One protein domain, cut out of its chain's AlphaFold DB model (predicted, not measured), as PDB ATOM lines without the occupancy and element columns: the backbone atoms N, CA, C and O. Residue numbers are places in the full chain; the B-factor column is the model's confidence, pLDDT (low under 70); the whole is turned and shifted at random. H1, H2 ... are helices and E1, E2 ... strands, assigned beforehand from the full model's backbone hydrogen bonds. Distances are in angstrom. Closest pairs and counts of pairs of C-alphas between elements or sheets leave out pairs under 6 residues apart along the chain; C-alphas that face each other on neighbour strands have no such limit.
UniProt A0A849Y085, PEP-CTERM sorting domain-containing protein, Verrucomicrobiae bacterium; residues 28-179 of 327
ATOM      1  N   ALA A  28      17.591  42.734 -13.105       94.75
ATOM      2  CA  ALA A  28      16.804  41.824 -13.938       94.75
ATOM      3  C   ALA A  28      16.742  42.337 -15.390       94.75
ATOM      4  O   ALA A  28      16.622  43.542 -15.615       94.75
ATOM      5  N   GLU A  29      16.838  41.429 -16.352       97.50
ATOM      6  CA  GLU A  29      16.743  41.705 -17.785       97.50
ATOM      7  C   GLU A  29      15.840  40.655 -18.437       97.50
ATOM      8  O   GLU A  29      15.790  39.514 -17.970       97.50
ATOM      9  N   THR A  30      15.111  41.039 -19.485       97.56
ATOM     10  CA  THR A  30      14.295  40.092 -20.260       97.56
ATOM     11  C   THR A  30      15.114  39.490 -21.398       97.56
ATOM     12  O   THR A  30      16.016  40.134 -21.937       97.56
ATOM     13  N   HIS A  31      14.798  38.264 -21.805       98.06
ATOM     14  CA  HIS A  31      15.363  37.662 -23.009       98.06
ATOM     15  C   HIS A  31      15.016  38.495 -24.244       98.06
ATOM     16  O   HIS A  31      15.890  38.740 -25.074       98.06
ATOM     17  N   TRP A  32      13.783  39.006 -24.321       96.81
ATOM     18  CA  TRP A  32      13.354  39.913 -25.383       96.81
ATOM     19  C   TRP A  32      14.234  41.164 -25.510       96.81
ATOM     20  O   TRP A  32      14.651  41.517 -26.614       96.81
ATOM     21  N   ASP A  33      14.541  41.855 -24.416       97.19
ATOM     22  CA  ASP A  33      15.389  43.050 -24.475       97.19
ATOM     23  C   ASP A  33      16.857  42.673 -24.703       97.19
ATOM     24  O   ASP A  33      17.563  43.346 -25.457       97.19
ATOM     25  N   PHE A  34      17.317  41.567 -24.115       97.81
ATOM     26  CA  PHE A  34      18.687  41.079 -24.271       97.81
ATOM     27  C   PHE A  34      19.019  40.665 -25.711       97.81
ATOM     28  O   PHE A  34      20.126  40.911 -26.183       97.81
ATOM     29  N   GLN A  35      18.057  40.089 -26.435       97.38
ATOM     30  CA  GLN A  35      18.189  39.725 -27.850       97.38
ATOM     31  C   GLN A  35      17.800  40.868 -28.805       97.38
ATOM     32  O   GLN A  35      17.518  40.627 -29.975       97.38
ATOM     33  N   ALA A  36      17.731  42.122 -28.341       96.75
ATOM     34  CA  ALA A  36      17.439  43.252 -29.223       96.75
ATOM     35  C   ALA A  36      18.468  43.363 -30.356       96.75
ATOM     36  O   ALA A  36      19.674  43.270 -30.111       96.75
ATOM     37  N   ILE A  37      17.979  43.597 -31.578       97.06
ATOM     38  CA  ILE A  37      18.767  43.716 -32.813       97.06
ATOM     39  C   ILE A  37      18.359  44.945 -33.642       97.06
ATOM     40  O   ILE A  37      17.344  45.588 -33.367       97.06
ATOM     41  N   ASP A  38      19.181  45.304 -34.627       96.44
ATOM     42  CA  ASP A  38      18.907  46.320 -35.645       96.44
ATOM     43  C   ASP A  38      18.391  45.702 -36.961       96.44
ATOM     44  O   ASP A  38      18.147  44.502 -37.076       96.44
ATOM     45  N   THR A  39      18.262  46.527 -38.004       96.44
ATOM     46  CA  THR A  39      17.837  46.091 -39.345       96.44
ATOM     47  C   THR A  39      18.839  45.194 -40.072       96.44
ATOM     48  O   THR A  39      18.503  44.651 -41.122       96.44
ATOM     49  N   ASN A  40      20.054  45.021 -39.548       96.12
ATOM     50  CA  ASN A  40      21.049  44.064 -40.029       96.12
ATOM     51  C   ASN A  40      21.101  42.800 -39.160       96.12
ATOM     52  O   ASN A  40      21.988  41.968 -39.368       96.12
ATOM     53  N   GLY A  41      20.195  42.650 -38.188       96.19
ATOM     54  CA  GLY A  41      20.218  41.557 -37.220       96.19
ATOM     55  C   GLY A  41      21.391  41.645 -36.244       96.19
ATOM     56  O   GLY A  41      21.815  40.631 -35.704       96.19
ATOM     57  N   VAL A  42      21.983  42.829 -36.064       96.62
ATOM     58  CA  VAL A  42      23.110  43.054 -35.153       96.62
ATOM     59  C   VAL A  42      22.596  43.539 -33.811       96.62
ATOM     60  O   VAL A  42      21.719  44.395 -33.769       96.62
ATOM     61  N   SER A  43      23.142  43.006 -32.713       96.81
ATOM     62  CA  SER A  43      22.657  43.342 -31.373       96.81
ATOM     63  C   SER A  43      22.658  44.851 -31.105       96.81
ATOM     64  O   SER A  43      23.650  45.544 -31.335       96.81
ATOM     65  N   THR A  44      21.542  45.335 -30.568       96.94
ATOM     66  CA  THR A  44      21.327  46.715 -30.113       96.94
ATOM     67  C   THR A  44      21.169  46.813 -28.600       96.94
ATOM     68  O   THR A  44      20.896  47.898 -28.082       96.94
ATOM     69  N   TRP A  45      21.355  45.708 -27.870       97.12
ATOM     70  CA  TRP A  45      21.268  45.716 -26.415       97.12
ATOM     71  C   TRP A  45      22.309  46.678 -25.822       97.12
ATOM     72  O   TRP A  45      23.516  46.526 -26.012       97.12
ATOM     73  N   ALA A  46      21.822  47.683 -25.092       93.31
ATOM     74  CA  ALA A  46      22.621  48.776 -24.534       93.31
ATOM     75  C   ALA A  46      22.652  48.762 -22.992       93.31
ATOM     76  O   ALA A  46      22.856  49.797 -22.353       93.31
ATOM     77  N   GLY A  47      22.385  47.605 -22.379       91.62
ATOM     78  CA  GLY A  47      22.426  47.446 -20.929       91.62
ATOM     79  C   GLY A  47      23.847  47.477 -20.357       91.62
ATOM     80  O   GLY A  47      24.843  47.636 -21.061       91.62
ATOM     81  N   SER A  48      23.943  47.326 -19.036       94.56
ATOM     82  CA  SER A  48      25.219  47.269 -18.320       94.56
ATOM     83  C   SER A  48      25.272  46.034 -17.437       94.56
ATOM     84  O   SER A  48      24.313  45.758 -16.719       94.56
ATOM     85  N   TYR A  49      26.405  45.339 -17.442       95.88
ATOM     86  CA  TYR A  49      26.623  44.180 -16.581       95.88
ATOM     87  C   TYR A  49      26.938  44.590 -15.127       95.88
ATOM     88  O   TYR A  49      27.530  45.653 -14.915       95.88
ATOM     89  N   PRO A  50      26.618  43.741 -14.133       96.56
ATOM     90  CA  PRO A  50      25.911  42.471 -14.289       96.56
ATOM     91  C   PRO A  50      24.404  42.644 -14.520       96.56
ATOM     92  O   PRO A  50      23.757  43.484 -13.888       96.56
ATOM     93  N   VAL A  51      23.837  41.783 -15.367       97.75
ATOM     94  CA  VAL A  51      22.382  41.569 -15.457       97.75
ATOM     95  C   VAL A  51      22.028  40.146 -15.050       97.75
ATOM     96  O   VAL A  51      22.885  39.268 -15.074       97.75
ATOM     97  N   THR A  52      20.778  39.919 -14.668       98.12
ATOM     98  CA  THR A  52      20.248  38.588 -14.384       98.12
ATOM     99  C   THR A  52      19.141  38.246 -15.365       98.12
ATOM    100  O   THR A  52      18.137  38.954 -15.432       98.12
ATOM    101  N   LEU A  53      19.324  37.140 -16.083       98.50
ATOM    102  CA  LEU A  53      18.294  36.494 -16.897       98.50
ATOM    103  C   LEU A  53      17.658  35.368 -16.081       98.50
ATOM    104  O   LEU A  53      18.339  34.713 -15.294       98.50
ATOM    105  N   THR A  54      16.358  35.142 -16.239       98.50
ATOM    106  CA  THR A  54      15.647  34.033 -15.587       98.50
ATOM    107  C   THR A  54      14.929  33.226 -16.645       98.50
ATOM    108  O   THR A  54      14.108  33.775 -17.376       98.50
ATOM    109  N   GLY A  55      15.194  31.927 -16.695       98.50
ATOM    110  CA  GLY A  55      14.607  31.083 -17.719       98.50
ATOM    111  C   GLY A  55      14.712  29.597 -17.430       98.50
ATOM    112  O   GLY A  55      15.405  29.162 -16.510       98.50
ATOM    113  N   VAL A  56      13.979  28.819 -18.217       98.75
ATOM    114  CA  VAL A  56      13.973  27.359 -18.162       98.75
ATOM    115  C   VAL A  56      15.029  26.805 -19.106       98.75
ATOM    116  O   VAL A  56      15.063  27.192 -20.273       98.75
ATOM    117  N   ILE A  57      15.847  25.867 -18.630       98.75
ATOM    118  CA  ILE A  57      16.835  25.165 -19.456       98.75
ATOM    119  C   ILE A  57      16.121  24.308 -20.508       98.75
ATOM    120  O   ILE A  57      15.320  23.433 -20.172       98.75
ATOM    121  N   LEU A  58      16.432  24.530 -21.786       98.50
ATOM    122  CA  LEU A  58      15.747  23.877 -22.905       98.50
ATOM    123  C   LEU A  58      16.443  22.627 -23.433       98.50
ATOM    124  O   LEU A  58      15.798  21.833 -24.112       98.50
ATOM    125  N   ASN A  59      17.732  22.439 -23.166       97.69
ATOM    126  CA  ASN A  59      18.489  21.295 -23.666       97.69
ATOM    127  C   ASN A  59      19.441  20.734 -22.613       97.69
ATOM    128  O   ASN A  59      19.851  21.413 -21.675       97.69
ATOM    129  N   HIS A  60      19.825  19.484 -22.834       94.50
ATOM    130  CA  HIS A  60      20.985  18.885 -22.197       94.50
ATOM    131  C   HIS A  60      22.257  19.426 -22.869       94.50
ATOM    132  O   HIS A  60      22.332  19.391 -24.103       94.50
ATOM    133  N   PRO A  61      23.249  19.941 -22.125       93.44
ATOM    134  CA  PRO A  61      24.482  20.421 -22.743       93.44
ATOM    135  C   PRO A  61      25.225  19.307 -23.489       93.44
ATOM    136  O   PRO A  61      25.703  19.535 -24.599       93.44
ATOM    137  N   GLU A  62      25.232  18.088 -22.940       94.06
ATOM    138  CA  GLU A  62      25.898  16.911 -23.506       94.06
ATOM    139  C   GLU A  62      25.302  16.427 -24.835       94.06
ATOM    140  O   GLU A  62      25.968  15.725 -25.594       94.06
ATOM    141  N   THR A  63      24.057  16.797 -25.146       94.81
ATOM    142  CA  THR A  63      23.451  16.479 -26.446       94.81
ATOM    143  C   THR A  63      23.680  17.584 -27.470       94.81
ATOM    144  O   THR A  63      23.507  17.346 -28.663       94.81
ATOM    145  N   MET A  64      24.093  18.778 -27.040       95.75
ATOM    146  CA  MET A  64      24.348  19.900 -27.932       95.75
ATOM    147  C   MET A  64      25.810  19.941 -28.385       95.75
ATOM    148  O   MET A  64      26.086  19.842 -29.585       95.75
ATOM    149  N   LEU A  65      26.750  20.033 -27.443       96.81
ATOM    150  CA  LEU A  65      28.189  20.121 -27.707       96.81
ATOM    151  C   LEU A  65      28.966  19.119 -26.848       96.81
ATOM    152  O   LEU A  65      28.512  18.700 -25.786       96.81
ATOM    153  N   ASP A  66      30.145  18.730 -27.334       96.75
ATOM    154  CA  ASP A  66      31.048  17.856 -26.590       96.75
ATOM    155  C   ASP A  66      31.946  18.695 -25.678       96.75
ATOM    156  O   ASP A  66      32.862  19.380 -26.137       96.75
ATOM    157  N   ALA A  67      31.671  18.632 -24.377       97.31
ATOM    158  CA  ALA A  67      32.420  19.341 -23.349       97.31
ATOM    159  C   ALA A  67      33.671  18.580 -22.874       97.31
ATOM    160  O   ALA A  67      34.322  19.008 -21.920       97.31
ATOM    161  N   THR A  68      34.021  17.449 -23.489       97.19
ATOM    162  CA  THR A  68      35.209  16.674 -23.114       97.19
ATOM    163  C   THR A  68      36.475  17.494 -23.351       97.19
ATOM    164  O   THR A  68      36.664  18.085 -24.414       97.19
ATOM    165  N   TRP A  69      37.358  17.537 -22.350       98.00
ATOM    166  CA  TRP A  69      38.662  18.187 -22.476       98.00
ATOM    167  C   TRP A  69      39.496  17.535 -23.588       98.00
ATOM    168  O   TRP A  69      39.734  16.326 -23.564       98.00
ATOM    169  N   ASP A  70      40.005  18.347 -24.515       97.94
ATOM    170  CA  ASP A  70      40.967  17.913 -25.528       97.94
ATOM    171  C   ASP A  70      42.388  18.386 -25.160       97.94
ATOM    172  O   ASP A  70      42.688  19.581 -25.278       97.94
ATOM    173  N   PRO A  71      43.308  17.484 -24.763       97.62
ATOM    174  CA  PRO A  71      44.679  17.856 -24.410       97.62
ATOM    175  C   PRO A  71      45.484  18.424 -25.589       97.62
ATOM    176  O   PRO A  71      46.507  19.072 -25.368       97.62
ATOM    177  N   ASN A  72      45.038  18.212 -26.830       97.69
ATOM    178  CA  ASN A  72      45.714  18.684 -28.033       97.69
ATOM    179  C   ASN A  72      45.107  19.973 -28.601       97.69
ATOM    180  O   ASN A  72      45.660  20.506 -29.564       97.69
ATOM    181  N   ALA A  73      44.033  20.513 -28.012       97.06
ATOM    182  CA  ALA A  73      43.312  21.663 -28.561       97.06
ATOM    183  C   ALA A  73      44.230  22.866 -28.822       97.06
ATOM    184  O   ALA A  73      44.218  23.460 -29.901       97.06
ATOM    185  N   VAL A  74      45.086  23.188 -27.847       95.12
ATOM    186  CA  VAL A  74      46.033  24.309 -27.940       95.12
ATOM    187  C   VAL A  74      47.108  24.042 -28.992       95.12
ATOM    188  O   VAL A  74      47.386  24.918 -29.808       95.12
ATOM    189  N   ALA A  75      47.687  22.839 -29.005       95.56
ATOM    190  CA  ALA A  75      48.745  22.473 -29.948       95.56
ATOM    191  C   ALA A  75      48.245  22.446 -31.402       95.56
ATOM    192  O   ALA A  75      48.964  22.861 -32.309       95.56
ATOM    193  N   ASN A  76      47.004  22.007 -31.608       96.31
ATOM    194  CA  ASN A  76      46.366  21.915 -32.919       96.31
ATOM    195  C   ASN A  76      45.687  23.221 -33.356       96.31
ATOM    196  O   ASN A  76      45.209  23.304 -34.484       96.31
ATOM    197  N   GLY A  77      45.617  24.230 -32.482       94.94
ATOM    198  CA  GLY A  77      44.936  25.489 -32.779       94.94
ATOM    199  C   GLY A  77      43.427  25.333 -32.987       94.94
ATOM    200  O   GLY A  77      42.848  26.068 -33.779       94.94
ATOM    201  N   VAL A  78      42.788  24.387 -32.295       95.88
ATOM    202  CA  VAL A  78      41.338  24.127 -32.364       95.88
ATOM    203  C   VAL A  78      40.658  24.464 -31.038       95.88
ATOM    204  O   VAL A  78      41.325  24.599 -30.011       95.88
ATOM    205  N   MET A  79      39.328  24.607 -31.049       96.00
ATOM    206  CA  MET A  79      38.565  25.006 -29.859       96.00
ATOM    207  C   MET A  79      38.640  23.980 -28.719       96.00
ATOM    208  O   MET A  79      38.667  24.386 -27.561       96.00
ATOM    209  N   GLY A  80      38.714  22.682 -29.032       97.06
ATOM    210  CA  GLY A  80      38.621  21.608 -28.038       97.06
ATOM    211  C   GLY A  80      37.192  21.436 -27.521       97.06
ATOM    212  O   GLY A  80      36.237  21.587 -28.288       97.06
ATOM    213  N   GLY A  81      37.061  21.140 -26.227       97.31
ATOM    214  CA  GLY A  81      35.783  21.010 -25.537       97.31
ATOM    215  C   GLY A  81      34.937  22.280 -25.636       97.31
ATOM    216  O   GLY A  81      35.438  23.405 -25.544       97.31
ATOM    217  N   GLN A  82      33.639  22.100 -25.837       97.56
ATOM    218  CA  GLN A  82      32.658  23.174 -25.911       97.56
ATOM    219  C   GLN A  82      31.398  22.792 -25.142       97.56
ATOM    220  O   GLN A  82      30.987  21.637 -25.124       97.56
ATOM    221  N   TRP A  83      30.760  23.779 -24.531       98.00
ATOM    222  CA  TRP A  83      29.562  23.589 -23.723       98.00
ATOM    223  C   TRP A  83      28.526  24.641 -24.101       98.00
ATOM    224  O   TRP A  83      28.876  25.807 -24.295       98.00
ATOM    225  N   GLN A  84      27.258  24.239 -24.217       97.75
ATOM    226  CA  GLN A  84      26.171  25.176 -24.479       97.75
ATOM    227  C   GLN A  84      24.830  24.700 -23.932       97.75
ATOM    228  O   GLN A  84      24.446  23.543 -24.107       97.75
ATOM    229  N   ILE A  85      24.073  25.634 -23.363       98.38
ATOM    230  CA  ILE A  85      22.638  25.478 -23.110       98.38
ATOM    231  C   ILE A  85      21.867  26.690 -23.625       98.38
ATOM    232  O   ILE A  85      22.426  27.777 -23.776       98.38
ATOM    233  N   PHE A  86      20.568  26.520 -23.828       98.62
ATOM    234  CA  PHE A  86      19.609  27.611 -23.939       98.62
ATOM    235  C   PHE A  86      18.763  27.692 -22.681       98.62
ATOM    236  O   PHE A  86      18.318  26.667 -22.159       98.62
ATOM    237  N   ILE A  87      18.487  28.918 -22.251       98.69
ATOM    238  CA  ILE A  87      17.415  29.206 -21.302       98.69
ATOM    239  C   ILE A  87      16.346  30.062 -21.977       98.69
ATOM    240  O   ILE A  87      16.679  31.022 -22.670       98.69
ATOM    241  N   GLN A  88      15.078  29.708 -21.788       98.56
ATOM    242  CA  GLN A  88      13.932  30.455 -22.310       98.56
ATOM    243  C   GLN A  88      13.224  31.192 -21.188       98.56
ATOM    244  O   GLN A  88      12.983  30.606 -20.129       98.56
ATOM    245  N   GLY A  89      12.840  32.440 -21.437       97.81
ATOM    246  CA  GLY A  89      12.022  33.194 -20.503       97.81
ATOM    247  C   GLY A  89      10.672  32.520 -20.222       97.81
ATOM    248  O   GLY A  89      10.237  31.564 -20.872       97.81
ATOM    249  N   THR A  90       9.991  33.025 -19.199       94.31
ATOM    250  CA  THR A  90       8.642  32.591 -18.816       94.31
ATOM    251  C   THR A  90       7.755  33.818 -18.607       94.31
ATOM    252  O   THR A  90       8.230  34.951 -18.628       94.31
ATOM    253  N   ASN A  91       6.450  33.618 -18.395       88.00
ATOM    254  CA  ASN A  91       5.517  34.701 -18.042       88.00
ATOM    255  C   ASN A  91       5.439  35.851 -19.071       88.00
ATOM    256  O   ASN A  91       5.312  37.014 -18.698       88.00
ATOM    257  N   GLY A  92       5.482  35.525 -20.367       87.31
ATOM    258  CA  GLY A  92       5.345  36.490 -21.469       87.31
ATOM    259  C   GLY A  92       6.663  36.866 -22.153       87.31
ATOM    260  O   GLY A  92       6.637  37.305 -23.300       87.31
ATOM    261  N   ASP A  93       7.799  36.613 -21.505       93.44
ATOM    262  CA  ASP A  93       9.125  36.687 -22.121       93.44
ATOM    263  C   ASP A  93       9.411  35.369 -22.852       93.44
ATOM    264  O   ASP A  93       9.806  34.384 -22.242       93.44
ATOM    265  N   HIS A  94       9.068  35.292 -24.137       90.38
ATOM    266  CA  HIS A  94       9.001  34.016 -24.860       90.38
ATOM    267  C   HIS A  94      10.298  33.635 -25.580       90.38
ATOM    268  O   HIS A  94      10.427  32.473 -25.969       90.38
ATOM    269  N   GLN A  95      11.233  34.574 -25.757       95.25
ATOM    270  CA  GLN A  95      12.534  34.303 -26.367       95.25
ATOM    271  C   GLN A  95      13.467  33.571 -25.401       95.25
ATOM    272  O   GLN A  95      13.206  33.454 -24.199       95.25
ATOM    273  N   GLY A  96      14.570  33.064 -25.939       97.62
ATOM    274  CA  GLY A  96      15.622  32.462 -25.140       97.62
ATOM    275  C   GLY A  96      16.996  33.026 -25.433       97.62
ATOM    276  O   GLY A  96      17.206  33.926 -26.242       97.62
ATOM    277  N   THR A  97      17.974  32.532 -24.693       98.44
ATOM    278  CA  THR A  97      19.356  32.987 -24.785       98.44
ATOM    279  C   THR A  97      20.287  31.808 -24.602       98.44
ATOM    280  O   THR A  97      20.132  31.016 -23.671       98.44
ATOM    281  N   ALA A  98      21.253  31.698 -25.510       98.12
ATOM    282  CA  ALA A  98      22.315  30.716 -25.414       98.12
ATOM    283  C   ALA A  98      23.380  31.175 -24.411       98.12
ATOM    284  O   ALA A  98      23.796  32.338 -24.403       98.12
ATOM    285  N   LEU A  99      23.834  30.232 -23.593       98.44
ATOM    286  CA  LEU A  99      25.014  30.334 -22.749       98.44
ATOM    287  C   LEU A  99      26.059  29.405 -23.350       98.44
ATOM    288  O   LEU A  99      25.788  28.214 -23.463       98.44
ATOM    289  N   TRP A 100      27.222  29.926 -23.726       97.06
ATOM    290  CA  TRP A 100      28.258  29.151 -24.405       97.06
ATOM    291  C   TRP A 100      29.633  29.342 -23.765       97.06
ATOM    292  O   TRP A 100      29.990  30.443 -23.335       97.06
ATOM    293  N   MET A 101      30.410  28.260 -23.755       97.00
ATOM    294  CA  MET A 101      31.817  28.245 -23.371       97.00
ATOM    295  C   MET A 101      32.648  27.374 -24.307       97.00
ATOM    296  O   MET A 101      32.192  26.335 -24.789       97.00
ATOM    297  N   GLY A 102      33.905  27.776 -24.493       96.38
ATOM    298  CA  GLY A 102      34.902  27.033 -25.255       96.38
ATOM    299  C   GLY A 102      36.211  26.877 -24.487       96.38
ATOM    300  O   GLY A 102      36.635  27.774 -23.759       96.38
ATOM    301  N   GLN A 103      36.869  25.734 -24.664       97.44
ATOM    302  CA  GLN A 103      38.100  25.392 -23.959       97.44
ATOM    303  C   GLN A 103      39.293  26.272 -24.386       97.44
ATOM    304  O   GLN A 103      40.103  26.670 -23.544       97.44
ATOM    305  N   ASN A 104      39.431  26.575 -25.681       97.00
ATOM    306  CA  ASN A 104      40.582  27.287 -26.243       97.00
ATOM    307  C   ASN A 104      40.161  28.480 -27.117       97.00
ATOM    308  O   ASN A 104      40.181  28.407 -28.349       97.00
ATOM    309  N   TYR A 105      39.848  29.621 -26.496       95.06
ATOM    310  CA  TYR A 105      39.481  30.836 -27.230       95.06
ATOM    311  C   TYR A 105      40.604  31.385 -28.121       95.06
ATOM    312  O   TYR A 105      40.306  32.058 -29.106       95.06
ATOM    313  N   ASN A 106      41.881  31.079 -27.851       93.56
ATOM    314  CA  ASN A 106      42.979  31.478 -28.744       93.56
ATOM    315  C   ASN A 106      42.822  30.911 -30.168       93.56
ATOM    316  O   ASN A 106      43.364  31.489 -31.107       93.56
ATOM    317  N   SER A 107      42.095  29.799 -30.338       93.25
ATOM    318  CA  SER A 107      41.837  29.201 -31.656       93.25
ATOM    319  C   SER A 107      40.991  30.087 -32.578       93.25
ATOM    320  O   SER A 107      41.031  29.912 -33.793       93.25
ATOM    321  N   LEU A 108      40.261  31.065 -32.029       88.81
ATOM    322  CA  LEU A 108      39.357  31.913 -32.807       88.81
ATOM    323  C   LEU A 108      40.089  32.931 -33.687       88.81
ATOM    324  O   LEU A 108      39.516  33.382 -34.673       88.81
ATOM    325  N   GLY A 109      41.339  33.284 -33.369       87.69
ATOM    326  CA  GLY A 109      42.161  34.146 -34.216       87.69
ATOM    327  C   GLY A 109      43.101  35.076 -33.452       87.69
ATOM    328  O   GLY A 109      43.004  35.258 -32.240       87.69
ATOM    329  N   GLY A 110      44.009  35.720 -34.192       86.06
ATOM    330  CA  GLY A 110      45.084  36.554 -33.632       86.06
ATOM    331  C   GLY A 110      44.642  37.849 -32.932       86.06
ATOM    332  O   GLY A 110      45.482  38.542 -32.366       86.06
ATOM    333  N   TRP A 111      43.351  38.195 -32.963       86.44
ATOM    334  CA  TRP A 111      42.784  39.320 -32.203       86.44
ATOM    335  C   TRP A 111      42.439  38.951 -30.754       86.44
ATOM    336  O   TRP A 111      42.156  39.833 -29.939       86.44
ATOM    337  N   ILE A 112      42.445  37.660 -30.416       88.12
ATOM    338  CA  ILE A 112      42.343  37.199 -29.035       88.12
ATOM    339  C   ILE A 112      43.741  37.293 -28.406       88.12
ATOM    340  O   ILE A 112      44.692  36.732 -28.950       88.12
ATOM    341  N   PRO A 113      43.909  38.006 -27.275       87.12
ATOM    342  CA  PRO A 113      45.174  38.035 -26.560       87.12
ATOM    343  C   PRO A 113      45.632  36.618 -26.223       87.12
ATOM    344  O   PRO A 113      44.818  35.771 -25.854       87.12
ATOM    345  N   ALA A 114      46.935  36.369 -26.307       89.00
ATOM    346  CA  ALA A 114      47.491  35.078 -25.932       89.00
ATOM    347  C   ALA A 114      47.154  34.727 -24.471       89.00
ATOM    348  O   ALA A 114      47.063  35.602 -23.609       89.00
ATOM    349  N   GLY A 115      47.006  33.430 -24.201       91.50
ATOM    350  CA  GLY A 115      46.705  32.912 -22.861       91.50
ATOM    351  C   GLY A 115      45.221  32.722 -22.534       91.50
ATOM    352  O   GLY A 115      44.914  32.352 -21.409       91.50
ATOM    353  N   ASN A 116      44.297  32.932 -23.481       95.12
ATOM    354  CA  ASN A 116      42.866  32.688 -23.269       95.12
ATOM    355  C   ASN A 116      42.480  31.255 -23.657       95.12
ATOM    356  O   ASN A 116      41.830  31.006 -24.669       95.12
ATOM    357  N   PHE A 117      42.924  30.311 -22.836       96.12
ATOM    358  CA  PHE A 117      42.562  28.899 -22.896       96.12
ATOM    359  C   PHE A 117      42.595  28.310 -21.488       96.12
ATOM    360  O   PHE A 117      43.356  28.769 -20.633       96.12
ATOM    361  N   TYR A 118      41.789  27.286 -21.252       97.62
ATOM    362  CA  TYR A 118      41.782  26.579 -19.981       97.62
ATOM    363  C   TYR A 118      42.914  25.556 -19.905       97.62
ATOM    364  O   TYR A 118      43.357  25.016 -20.915       97.62
ATOM    365  N   THR A 119      43.373  25.268 -18.689       97.12
ATOM    366  CA  THR A 119      44.067  24.011 -18.372       97.12
ATOM    367  C   THR A 119      43.036  22.901 -18.163       97.12
ATOM    368  O   THR A 119      41.860  23.196 -17.961       97.12
ATOM    369  N   GLU A 120      43.457  21.634 -18.122       97.75
ATOM    370  CA  GLU A 120      42.549  20.509 -17.834       97.75
ATOM    371  C   GLU A 120      41.774  20.710 -16.522       97.75
ATOM    372  O   GLU A 120      40.547  20.593 -16.489       97.75
ATOM    373  N   SER A 121      42.474  21.086 -15.445       97.94
ATOM    374  CA  SER A 121      41.839  21.371 -14.155       97.94
ATOM    375  C   SER A 121      40.940  22.603 -14.212       97.94
ATOM    376  O   SER A 121      39.892  22.617 -13.575       97.94
ATOM    377  N   GLY A 122      41.337  23.637 -14.963       97.38
ATOM    378  CA  GLY A 122      40.529  24.841 -15.153       97.38
ATOM    379  C   GLY A 122      39.208  24.507 -15.838       97.38
ATOM    380  O   GLY A 122      38.153  24.759 -15.276       97.38
ATOM    381  N   TRP A 123      39.268  23.839 -16.990       98.00
ATOM    382  CA  TRP A 123      38.088  23.426 -17.746       98.00
ATOM    383  C   TRP A 123      37.179  22.499 -16.938       98.00
ATOM    384  O   TRP A 123      35.969  22.691 -16.898       98.00
ATOM    385  N   SER A 124      37.760  21.530 -16.224       97.81
ATOM    386  CA  SER A 124      36.993  20.627 -15.359       97.81
ATOM    387  C   SER A 124      36.258  21.384 -14.246       97.81
ATOM    388  O   SER A 124      35.103  21.077 -13.960       97.81
ATOM    389  N   ASN A 125      36.890  22.400 -13.649       97.69
ATOM    390  CA  ASN A 125      36.244  23.252 -12.650       97.69
ATOM    391  C   ASN A 125      35.098  24.074 -13.255       97.69
ATOM    392  O   ASN A 125      34.043  24.166 -12.630       97.69
ATOM    393  N   GLU A 126      35.263  24.607 -14.469       97.81
ATOM    394  CA  GLU A 126      34.184  25.301 -15.185       97.81
ATOM    395  C   GLU A 126      33.005  24.372 -15.469       97.81
ATOM    396  O   GLU A 126      31.854  24.727 -15.218       97.81
ATOM    397  N   MET A 127      33.272  23.141 -15.913       97.75
ATOM    398  CA  MET A 127      32.214  22.163 -16.157       97.75
ATOM    399  C   MET A 127      31.476  21.790 -14.871       97.75
ATOM    400  O   MET A 127      30.260  21.631 -14.902       97.75
ATOM    401  N   VAL A 128      32.148  21.717 -13.720       97.56
ATOM    402  CA  VAL A 128      31.451  21.553 -12.434       97.56
ATOM    403  C   VAL A 128      30.612  22.792 -12.109       97.56
ATOM    404  O   VAL A 128      29.432  22.659 -11.795       97.56
ATOM    405  N   ARG A 129      31.187  23.992 -12.229       97.44
ATOM    406  CA  ARG A 129      30.533  25.270 -11.903       97.44
ATOM    407  C   ARG A 129      29.285  25.539 -12.746       97.44
ATOM    408  O   ARG A 129      28.326  26.109 -12.241       97.44
ATOM    409  N   LEU A 130      29.300  25.150 -14.019       97.69
ATOM    410  CA  LEU A 130      28.197  25.387 -14.948       97.69
ATOM    411  C   LEU A 130      27.154  24.276 -14.988       97.69
ATOM    412  O   LEU A 130      26.037  24.529 -15.429       97.69
ATOM    413  N   ASN A 131      27.490  23.060 -14.554       98.06
ATOM    414  CA  ASN A 131      26.545  21.944 -14.572       98.06
ATOM    415  C   ASN A 131      25.934  21.644 -13.198       98.06
ATOM    416  O   ASN A 131      25.009  20.837 -13.146       98.06
ATOM    417  N   TYR A 132      26.405  22.267 -12.111       97.88
ATOM    418  CA  TYR A 132      25.938  21.964 -10.757       97.88
ATOM    419  C   TYR A 132      25.708  23.204  -9.888       97.88
ATOM    420  O   TYR A 132      26.513  24.131  -9.883       97.88
ATOM    421  N   ASP A 133      24.671  23.144  -9.051       97.69
ATOM    422  CA  ASP A 133      24.430  24.073  -7.942       97.69
ATOM    423  C   ASP A 133      24.070  23.287  -6.674       97.69
ATOM    424  O   ASP A 133      23.150  22.471  -6.667       97.69
ATOM    425  N   GLY A 134      24.848  23.455  -5.601       93.38
ATOM    426  CA  GLY A 134      24.614  22.756  -4.330       93.38
ATOM    427  C   GLY A 134      24.569  21.218  -4.416       93.38
ATOM    428  O   GLY A 134      23.989  20.577  -3.542       93.38
ATOM    429  N   GLY A 135      25.155  20.617  -5.460       94.62
ATOM    430  CA  GLY A 135      25.107  19.173  -5.736       94.62
ATOM    431  C   GLY A 135      23.943  18.722  -6.630       94.62
ATOM    432  O   GLY A 135      23.934  17.571  -7.065       94.62
ATOM    433  N   HIS A 136      22.999  19.606  -6.956       97.44
ATOM    434  CA  HIS A 136      22.005  19.371  -8.003       97.44
ATOM    435  C   HIS A 136      22.658  19.562  -9.365       97.44
ATOM    436  O   HIS A 136      23.228  20.619  -9.622       97.44
ATOM    437  N   GLN A 137      22.580  18.555 -10.235       97.62
ATOM    438  CA  GLN A 137      22.999  18.720 -11.623       97.62
ATOM    439  C   GLN A 137      21.875  19.394 -12.402       97.62
ATOM    440  O   GLN A 137      20.760  18.874 -12.407       97.62
ATOM    441  N   PHE A 138      22.171  20.488 -13.096       98.12
ATOM    442  CA  PHE A 138      21.198  21.144 -13.958       98.12
ATOM    443  C   PHE A 138      20.675  20.192 -15.041       98.12
ATOM    444  O   PHE A 138      21.419  19.407 -15.648       98.12
ATOM    445  N   ARG A 139      19.368  20.263 -15.279       96.69
ATOM    446  CA  ARG A 139      18.639  19.466 -16.263       96.69
ATOM    447  C   ARG A 139      17.714  20.329 -17.099       96.69
ATOM    448  O   ARG A 139      17.259  21.391 -16.677       96.69
ATOM    449  N   GLN A 140      17.406  19.822 -18.289       97.56
ATOM    450  CA  GLN A 140      16.302  20.332 -19.085       97.56
ATOM    451  C   GLN A 140      15.031  20.408 -18.223       97.56
ATOM    452  O   GLN A 140      14.695  19.459 -17.514       97.56
ATOM    453  N   GLY A 141      14.328  21.537 -18.290       98.12
ATOM    454  CA  GLY A 141      13.139  21.798 -17.486       98.12
ATOM    455  C   GLY A 141      13.414  22.382 -16.099       98.12
ATOM    456  O   GLY A 141      12.452  22.673 -15.393       98.12
ATOM    457  N   ASP A 142      14.666  22.589 -15.689       98.75
ATOM    458  CA  ASP A 142      14.971  23.377 -14.493       98.75
ATOM    459  C   ASP A 142      14.774  24.872 -14.766       98.75
ATOM    460  O   ASP A 142      15.194  25.383 -15.806       98.75
ATOM    461  N   LEU A 143      14.173  25.582 -13.809       98.69
ATOM    462  CA  LEU A 143      14.138  27.043 -13.795       98.69
ATOM    463  C   LEU A 143      15.388  27.560 -13.085       98.69
ATOM    464  O   LEU A 143      15.651  27.192 -11.934       98.69
ATOM    465  N   VAL A 144      16.123  28.444 -13.752       98.81
ATOM    466  CA  VAL A 144      17.382  29.003 -13.254       98.81
ATOM    467  C   VAL A 144      17.410  30.520 -13.373       98.81
ATOM    468  O   VAL A 144      16.727  31.114 -14.212       98.81
ATOM    469  N   THR A 145      18.245  31.149 -12.551       98.44
ATOM    470  CA  THR A 145      18.739  32.499 -12.809       98.44
ATOM    471  C   THR A 145      20.176  32.431 -13.300       98.44
ATOM    472  O   THR A 145      20.963  31.586 -12.873       98.44
ATOM    473  N   VAL A 146      20.524  33.333 -14.210       98.62
ATOM    474  CA  VAL A 146      21.869  33.461 -14.763       98.62
ATOM    475  C   VAL A 146      22.353  34.872 -14.505       98.62
ATOM    476  O   VAL A 146      21.804  35.817 -15.067       98.62
ATOM    477  N   THR A 147      23.396  35.026 -13.692       98.31
ATOM    478  CA  THR A 147      24.102  36.303 -13.559       98.31
ATOM    479  C   THR A 147      25.104  36.429 -14.696       98.31
ATOM    480  O   THR A 147      26.103  35.715 -14.758       98.31
ATOM    481  N   VAL A 148      24.817  37.350 -15.604       98.19
ATOM    482  CA  VAL A 148      25.570  37.615 -16.824       98.19
ATOM    483  C   VAL A 148      26.555  38.750 -16.570       98.19
ATOM    484  O   VAL A 148      26.150  39.896 -16.367       98.19
ATOM    485  N   ASN A 149      27.853  38.445 -16.631       97.50
ATOM    486  CA  ASN A 149      28.926  39.438 -16.503       97.50
ATOM    487  C   ASN A 149      29.457  39.934 -17.855       97.50
ATOM    488  O   ASN A 149      30.004  41.040 -17.939       97.50
ATOM    489  N   LYS A 150      29.282  39.133 -18.911       96.75
ATOM    490  CA  LYS A 150      29.620  39.445 -20.302       96.75
ATOM    491  C   LYS A 150      28.678  38.727 -21.266       96.75
ATOM    492  O   LYS A 150      28.075  37.706 -20.940       96.75
ATOM    493  N   SER A 151      28.582  39.257 -22.479       96.12
ATOM    494  CA  SER A 151      28.013  38.557 -23.626       96.12
ATOM    495  C   SER A 151      28.783  38.898 -24.896       96.12
ATOM    496  O   SER A 151      29.669  39.758 -24.903       96.12
ATOM    497  N   SER A 152      28.524  38.158 -25.967       93.88
ATOM    498  CA  SER A 152      29.144  38.375 -27.271       93.88
ATOM    499  C   SER A 152      28.129  38.128 -28.371       93.88
ATOM    500  O   SER A 152      27.506  37.065 -28.437       93.88
ATOM    501  N   PHE A 153      27.953  39.141 -29.214       94.19
ATOM    502  CA  PHE A 153      27.125  39.035 -30.400       94.19
ATOM    503  C   PHE A 153      27.917  38.320 -31.487       94.19
ATOM    504  O   PHE A 153      29.002  38.766 -31.866       94.19
ATOM    505  N   TYR A 154      27.373  37.216 -31.982       90.88
ATOM    506  CA  TYR A 154      27.903  36.512 -33.140       90.88
ATOM    507  C   TYR A 154      26.828  35.588 -33.703       90.88
ATOM    508  O   TYR A 154      26.069  34.985 -32.945       90.88
ATOM    509  N   GLY A 155      26.762  35.472 -35.029       86.62
ATOM    510  CA  GLY A 155      25.824  34.557 -35.672       86.62
ATOM    511  C   GLY A 155      24.373  35.043 -35.674       86.62
ATOM    512  O   GLY A 155      23.497  34.235 -35.949       86.62
ATOM    513  N   GLY A 156      24.127  36.327 -35.380       91.69
ATOM    514  CA  GLY A 156      22.790  36.938 -35.330       91.69
ATOM    515  C   GLY A 156      22.107  36.927 -33.956       91.69
ATOM    516  O   GLY A 156      21.076  37.556 -33.777       91.69
ATOM    517  N   LYS A 157      22.753  36.348 -32.937       94.44
ATOM    518  CA  LYS A 157      22.259  36.321 -31.550       94.44
ATOM    519  C   LYS A 157      23.282  36.863 -30.557       94.44
ATOM    520  O   LYS A 157      24.496  36.813 -30.791       94.44
ATOM    521  N   LEU A 158      22.799  37.354 -29.416       96.00
ATOM    522  CA  LEU A 158      23.646  37.750 -28.292       96.00
ATOM    523  C   LEU A 158      23.797  36.572 -27.320       96.00
ATOM    524  O   LEU A 158      22.854  36.207 -26.621       96.00
ATOM    525  N   ASN A 159      24.989  35.977 -27.258       96.12
ATOM    526  CA  ASN A 159      25.257  34.825 -26.393       96.12
ATOM    527  C   ASN A 159      25.835  35.278 -25.054       96.12
ATOM    528  O   ASN A 159      26.795  36.057 -25.027       96.12
ATOM    529  N   VAL A 160      25.333  34.734 -23.949       98.19
ATOM    530  CA  VAL A 160      26.040  34.799 -22.666       98.19
ATOM    531  C   VAL A 160      27.309  33.958 -22.792       98.19
ATOM    532  O   VAL A 160      27.266  32.798 -23.192       98.19
ATOM    533  N   SER A 161      28.453  34.571 -22.520       95.44
ATOM    534  CA  SER A 161      29.772  33.944 -22.642       95.44
ATOM    535  C   SER A 161      30.793  34.770 -21.871       95.44
ATOM    536  O   SER A 161      30.479  35.846 -21.365       95.44
ATOM    537  N   GLU A 162      32.044  34.329 -21.849       94.50
ATOM    538  CA  GLU A 162      33.121  35.025 -21.139       94.50
ATOM    539  C   GLU A 162      33.859  36.045 -22.029       94.50
ATOM    540  O   GLU A 162      34.987  36.455 -21.741       94.50
ATOM    541  N   ALA A 163      33.244  36.457 -23.146       91.44
ATOM    542  CA  ALA A 163      33.820  37.382 -24.129       91.44
ATOM    543  C   ALA A 163      35.239  36.984 -24.582       91.44
ATOM    544  O   ALA A 163      36.136  37.825 -24.715       91.44
ATOM    545  N   HIS A 164      35.441  35.681 -24.809       90.94
ATOM    546  CA  HIS A 164      36.712  35.092 -25.233       90.94
ATOM    547  C   HIS A 164      37.868  35.343 -24.246       90.94
ATOM    548  O   HIS A 164      39.009  35.588 -24.664       90.94
ATOM    549  N   ARG A 165      37.583  35.373 -22.939       92.88
ATOM    550  CA  ARG A 165      38.592  35.495 -21.880       92.88
ATOM    551  C   ARG A 165      38.317  34.503 -20.765       92.88
ATOM    552  O   ARG A 165      37.214  34.473 -20.254       92.88
ATOM    553  N   VAL A 166      39.357  33.815 -20.307       93.75
ATOM    554  CA  VAL A 166      39.271  32.854 -19.186       93.75
ATOM    555  C   VAL A 166      39.427  33.523 -17.812       93.75
ATOM    556  O   VAL A 166      39.845  32.909 -16.837       93.75
ATOM    557  N   THR A 167      39.211  34.837 -17.743       93.50
ATOM    558  CA  THR A 167      39.369  35.613 -16.510       93.50
ATOM    559  C   THR A 167      38.088  35.564 -15.693       93.50
ATOM    560  O   THR A 167      37.064  36.009 -16.200       93.50
ATOM    561  N   ASN A 168      38.183  35.216 -14.407       94.50
ATOM    562  CA  ASN A 168      37.031  35.023 -13.512       94.50
ATOM    563  C   ASN A 168      36.033  36.198 -13.456       94.50
ATOM    564  O   ASN A 168      34.871  36.031 -13.104       94.50
ATOM    565  N   ALA A 169      36.472  37.423 -13.771       94.94
ATOM    566  CA  ALA A 169      35.589  38.591 -13.842       94.94
ATOM    567  C   ALA A 169      34.570  38.531 -15.001       94.94
ATOM    568  O   ALA A 169      33.630  39.326 -15.026       94.94
ATOM    569  N   ASN A 170      34.778  37.636 -15.970       96.06
ATOM    570  CA  ASN A 170      33.904  37.435 -17.120       96.06
ATOM    571  C   ASN A 170      32.979  36.222 -16.966       96.06
ATOM    572  O   ASN A 170      32.036  36.112 -17.749       96.06
ATOM    573  N   ASP A 171      33.213  35.360 -15.975       97.25
ATOM    574  CA  ASP A 171      32.391  34.183 -15.696       97.25
ATOM    575  C   ASP A 171      30.931  34.594 -15.522       97.25
ATOM    576  O   ASP A 171      30.629  35.548 -14.811       97.25
ATOM    577  N   PHE A 172      29.998  33.863 -16.119       98.00
ATOM    578  CA  PHE A 172      28.582  33.955 -15.762       98.00
ATOM    579  C   PHE A 172      28.240  32.836 -14.781       98.00
ATOM    580  O   PHE A 172      28.782  31.743 -14.903       98.00
ATOM    581  N   SER A 173      27.344  33.061 -13.823       97.69
ATOM    582  CA  SER A 173      26.925  32.026 -12.863       97.69
ATOM    583  C   SER A 173      25.480  31.612 -13.085       97.69
ATOM    584  O   SER A 173      24.646  32.461 -13.387       97.69
ATOM    585  N   ILE A 174      25.185  30.332 -12.876       98.50
ATOM    586  CA  ILE A 174      23.836  29.767 -12.942       98.50
ATOM    587  C   ILE A 174      23.445  29.350 -11.525       98.50
ATOM    588  O   ILE A 174      24.228  28.686 -10.850       98.50
ATOM    589  N   ALA A 175      22.261  29.749 -11.073       98.38
ATOM    590  CA  ALA A 175      21.706  29.340  -9.790       98.38
ATOM    591  C   ALA A 175      20.342  28.685 -10.000       98.38
ATOM    592  O   ALA A 175      19.511  29.169 -10.779       98.38
ATOM    593  N   LEU A 176      20.102  27.581  -9.298       98.56
ATOM    594  CA  LEU A 176      18.832  26.876  -9.360       98.56
ATOM    595  C   LEU A 176      17.747  27.695  -8.655       98.56
ATOM    596  O   LEU A 176      17.873  28.048  -7.484       98.56
ATOM    597  N   VAL A 177      16.639  27.944  -9.349       98.31
ATOM    598  CA  VAL A 177      15.431  28.525  -8.746       98.31
ATOM    599  C   VAL A 177      14.458  27.418  -8.381       98.31
ATOM    600  O   VAL A 177      13.932  27.371  -7.270       98.31
ATOM    601  N   THR A 178      14.177  26.517  -9.323       98.50
ATOM    602  CA  THR A 178      13.254  25.398  -9.120       98.50
ATOM    603  C   THR A 178      13.664  24.226  -9.999       98.50
ATOM    604  O   THR A 178      13.637  24.326 -11.224       98.50
ATOM    605  N   ALA A 179      14.022  23.106  -9.368       98.31
ATOM    606  CA  ALA A 179      14.274  21.859 -10.081       98.31
ATOM    607  C   ALA A 179      12.983  21.312 -10.697       98.31
ATOM    608  O   ALA A 179      11.929  21.359 -10.059       98.31
TER     609      ALA A 179
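AT A GLANCE: This is residues 28 to 179 of the 327 residues of the protein "PEP-CTERM sorting domain-containing protein" of Verrucomicrobiae bacterium (UniProt A0A849Y085). What shape do these atoms make? A strongly twisted sheet of five antiparallel strands, in the order E3, E2, E1, E4, E7, curls like part of a barrel, with H5 packed along one face near the hairpin E2 and E3 and by edge strand E7. After E4 the chain turns off at 91 degrees into the small hairpin E5 and E6, and E6 packs on the other edge strand, E3. What is it built of? The printed part has 152 residues, with five named helices and seven named strands in the order H1, E1, H2, H3, E2, E3, H4, H5, E4, E5, E6, E7; the class is mixed, and under half of the residues, 69, are in named elements. The whole is compact, with a radius of gyration of the C-alphas of 15.2 A and spans of 46 by 40 by 26 A.

IN THESE COORDINATES: What comes first along the printed part? H1 is residues 31 to 34, and its C-alpha 31 stands at (15.363, 37.662, -23.009). E1, residues 51 to 57, measures 17.8 A, and two helices of four residues follow, H2 at 61 to 64 and H3 at 73 to 76. What comes next? E2, residues 82 to 88, measures 20.4 A, and E3, residues 96 to 102, measures 20.0 A. H4 is residues 105 to 108, and H5, residues 120 to 131, is 16.4 A long and starts with C-alpha 120 at (42.549, 20.509, -17.834). Which strands close the list? E4, residues 143 to 148, measures 15.9 A; E5 is residues 151 to 154 and E6 residues 157 to 160. E7, residues 173 to 178, measures 15.6 A and ends with C-alpha 178 at (13.254, 25.398, -9.120).

HOW THE PARTS SIT: How do the strands of the larger sheet pair? E3 and E2 are an antiparallel hairpin at 167 degrees, with N 83 and O 101 2.9 A apart. E1 pairs antiparallel with E2 over its residues 56 to 57, where N 56 and O 88 are 2.8 A apart, and with E4 over its residues 51 to 56, where N 53 and O 146 are 3.0 A apart. E4 and E7 are antiparallel at 158 degrees, with N 145 and O 175 2.9 A apart. Where is the second sheet? E4 runs on into E5 across a break of 2 residues, and E5 and E6 form an antiparallel hairpin with N 152 and O 159 2.9 A apart. The closest C-alphas of E3 and E6, Leu 99 and Val 160, are 4.6 A apart. Which helices are on the larger sheet? H5 is on one face, making two layers, a helix on one face of a sheet; its height over the sheet is 7.6 A, over none of the strands, and its closest C-alphas to E7, Leu 130 and Ile 174, are 6.5 A apart. H2 stands at the sheet's level, with the C-alphas of Pro 61 and Gln 84 of E2 closest at 5.3 A, and H1 only grazes the sheet, with the C-alphas of His 31 and Gly 96 of E3 5.6 A apart. H3 and H4 are not on it; they are close but not clearly touching, with the C-alphas of Val 74 and Ser 107 closest at 7.4 A. What do the helix backbones show? In H5 every O i to N i+4 pair is within hydrogen-bond range, while H1, H2, H3 and H4 are too short for such a pair.

THE WHOLE: How far does it reach? The two C-alphas farthest apart, those of Ala 75 and Asn 91, are 46.5 A apart. Is anything missing, and which links are long? The printed part has no cut; the links H1 to E1, H4 to H5, H5 to E4 and E6 to E7 are long. How confident is the model? The mean pLDDT of the printed part is 96.0, and no printed residue is under 70.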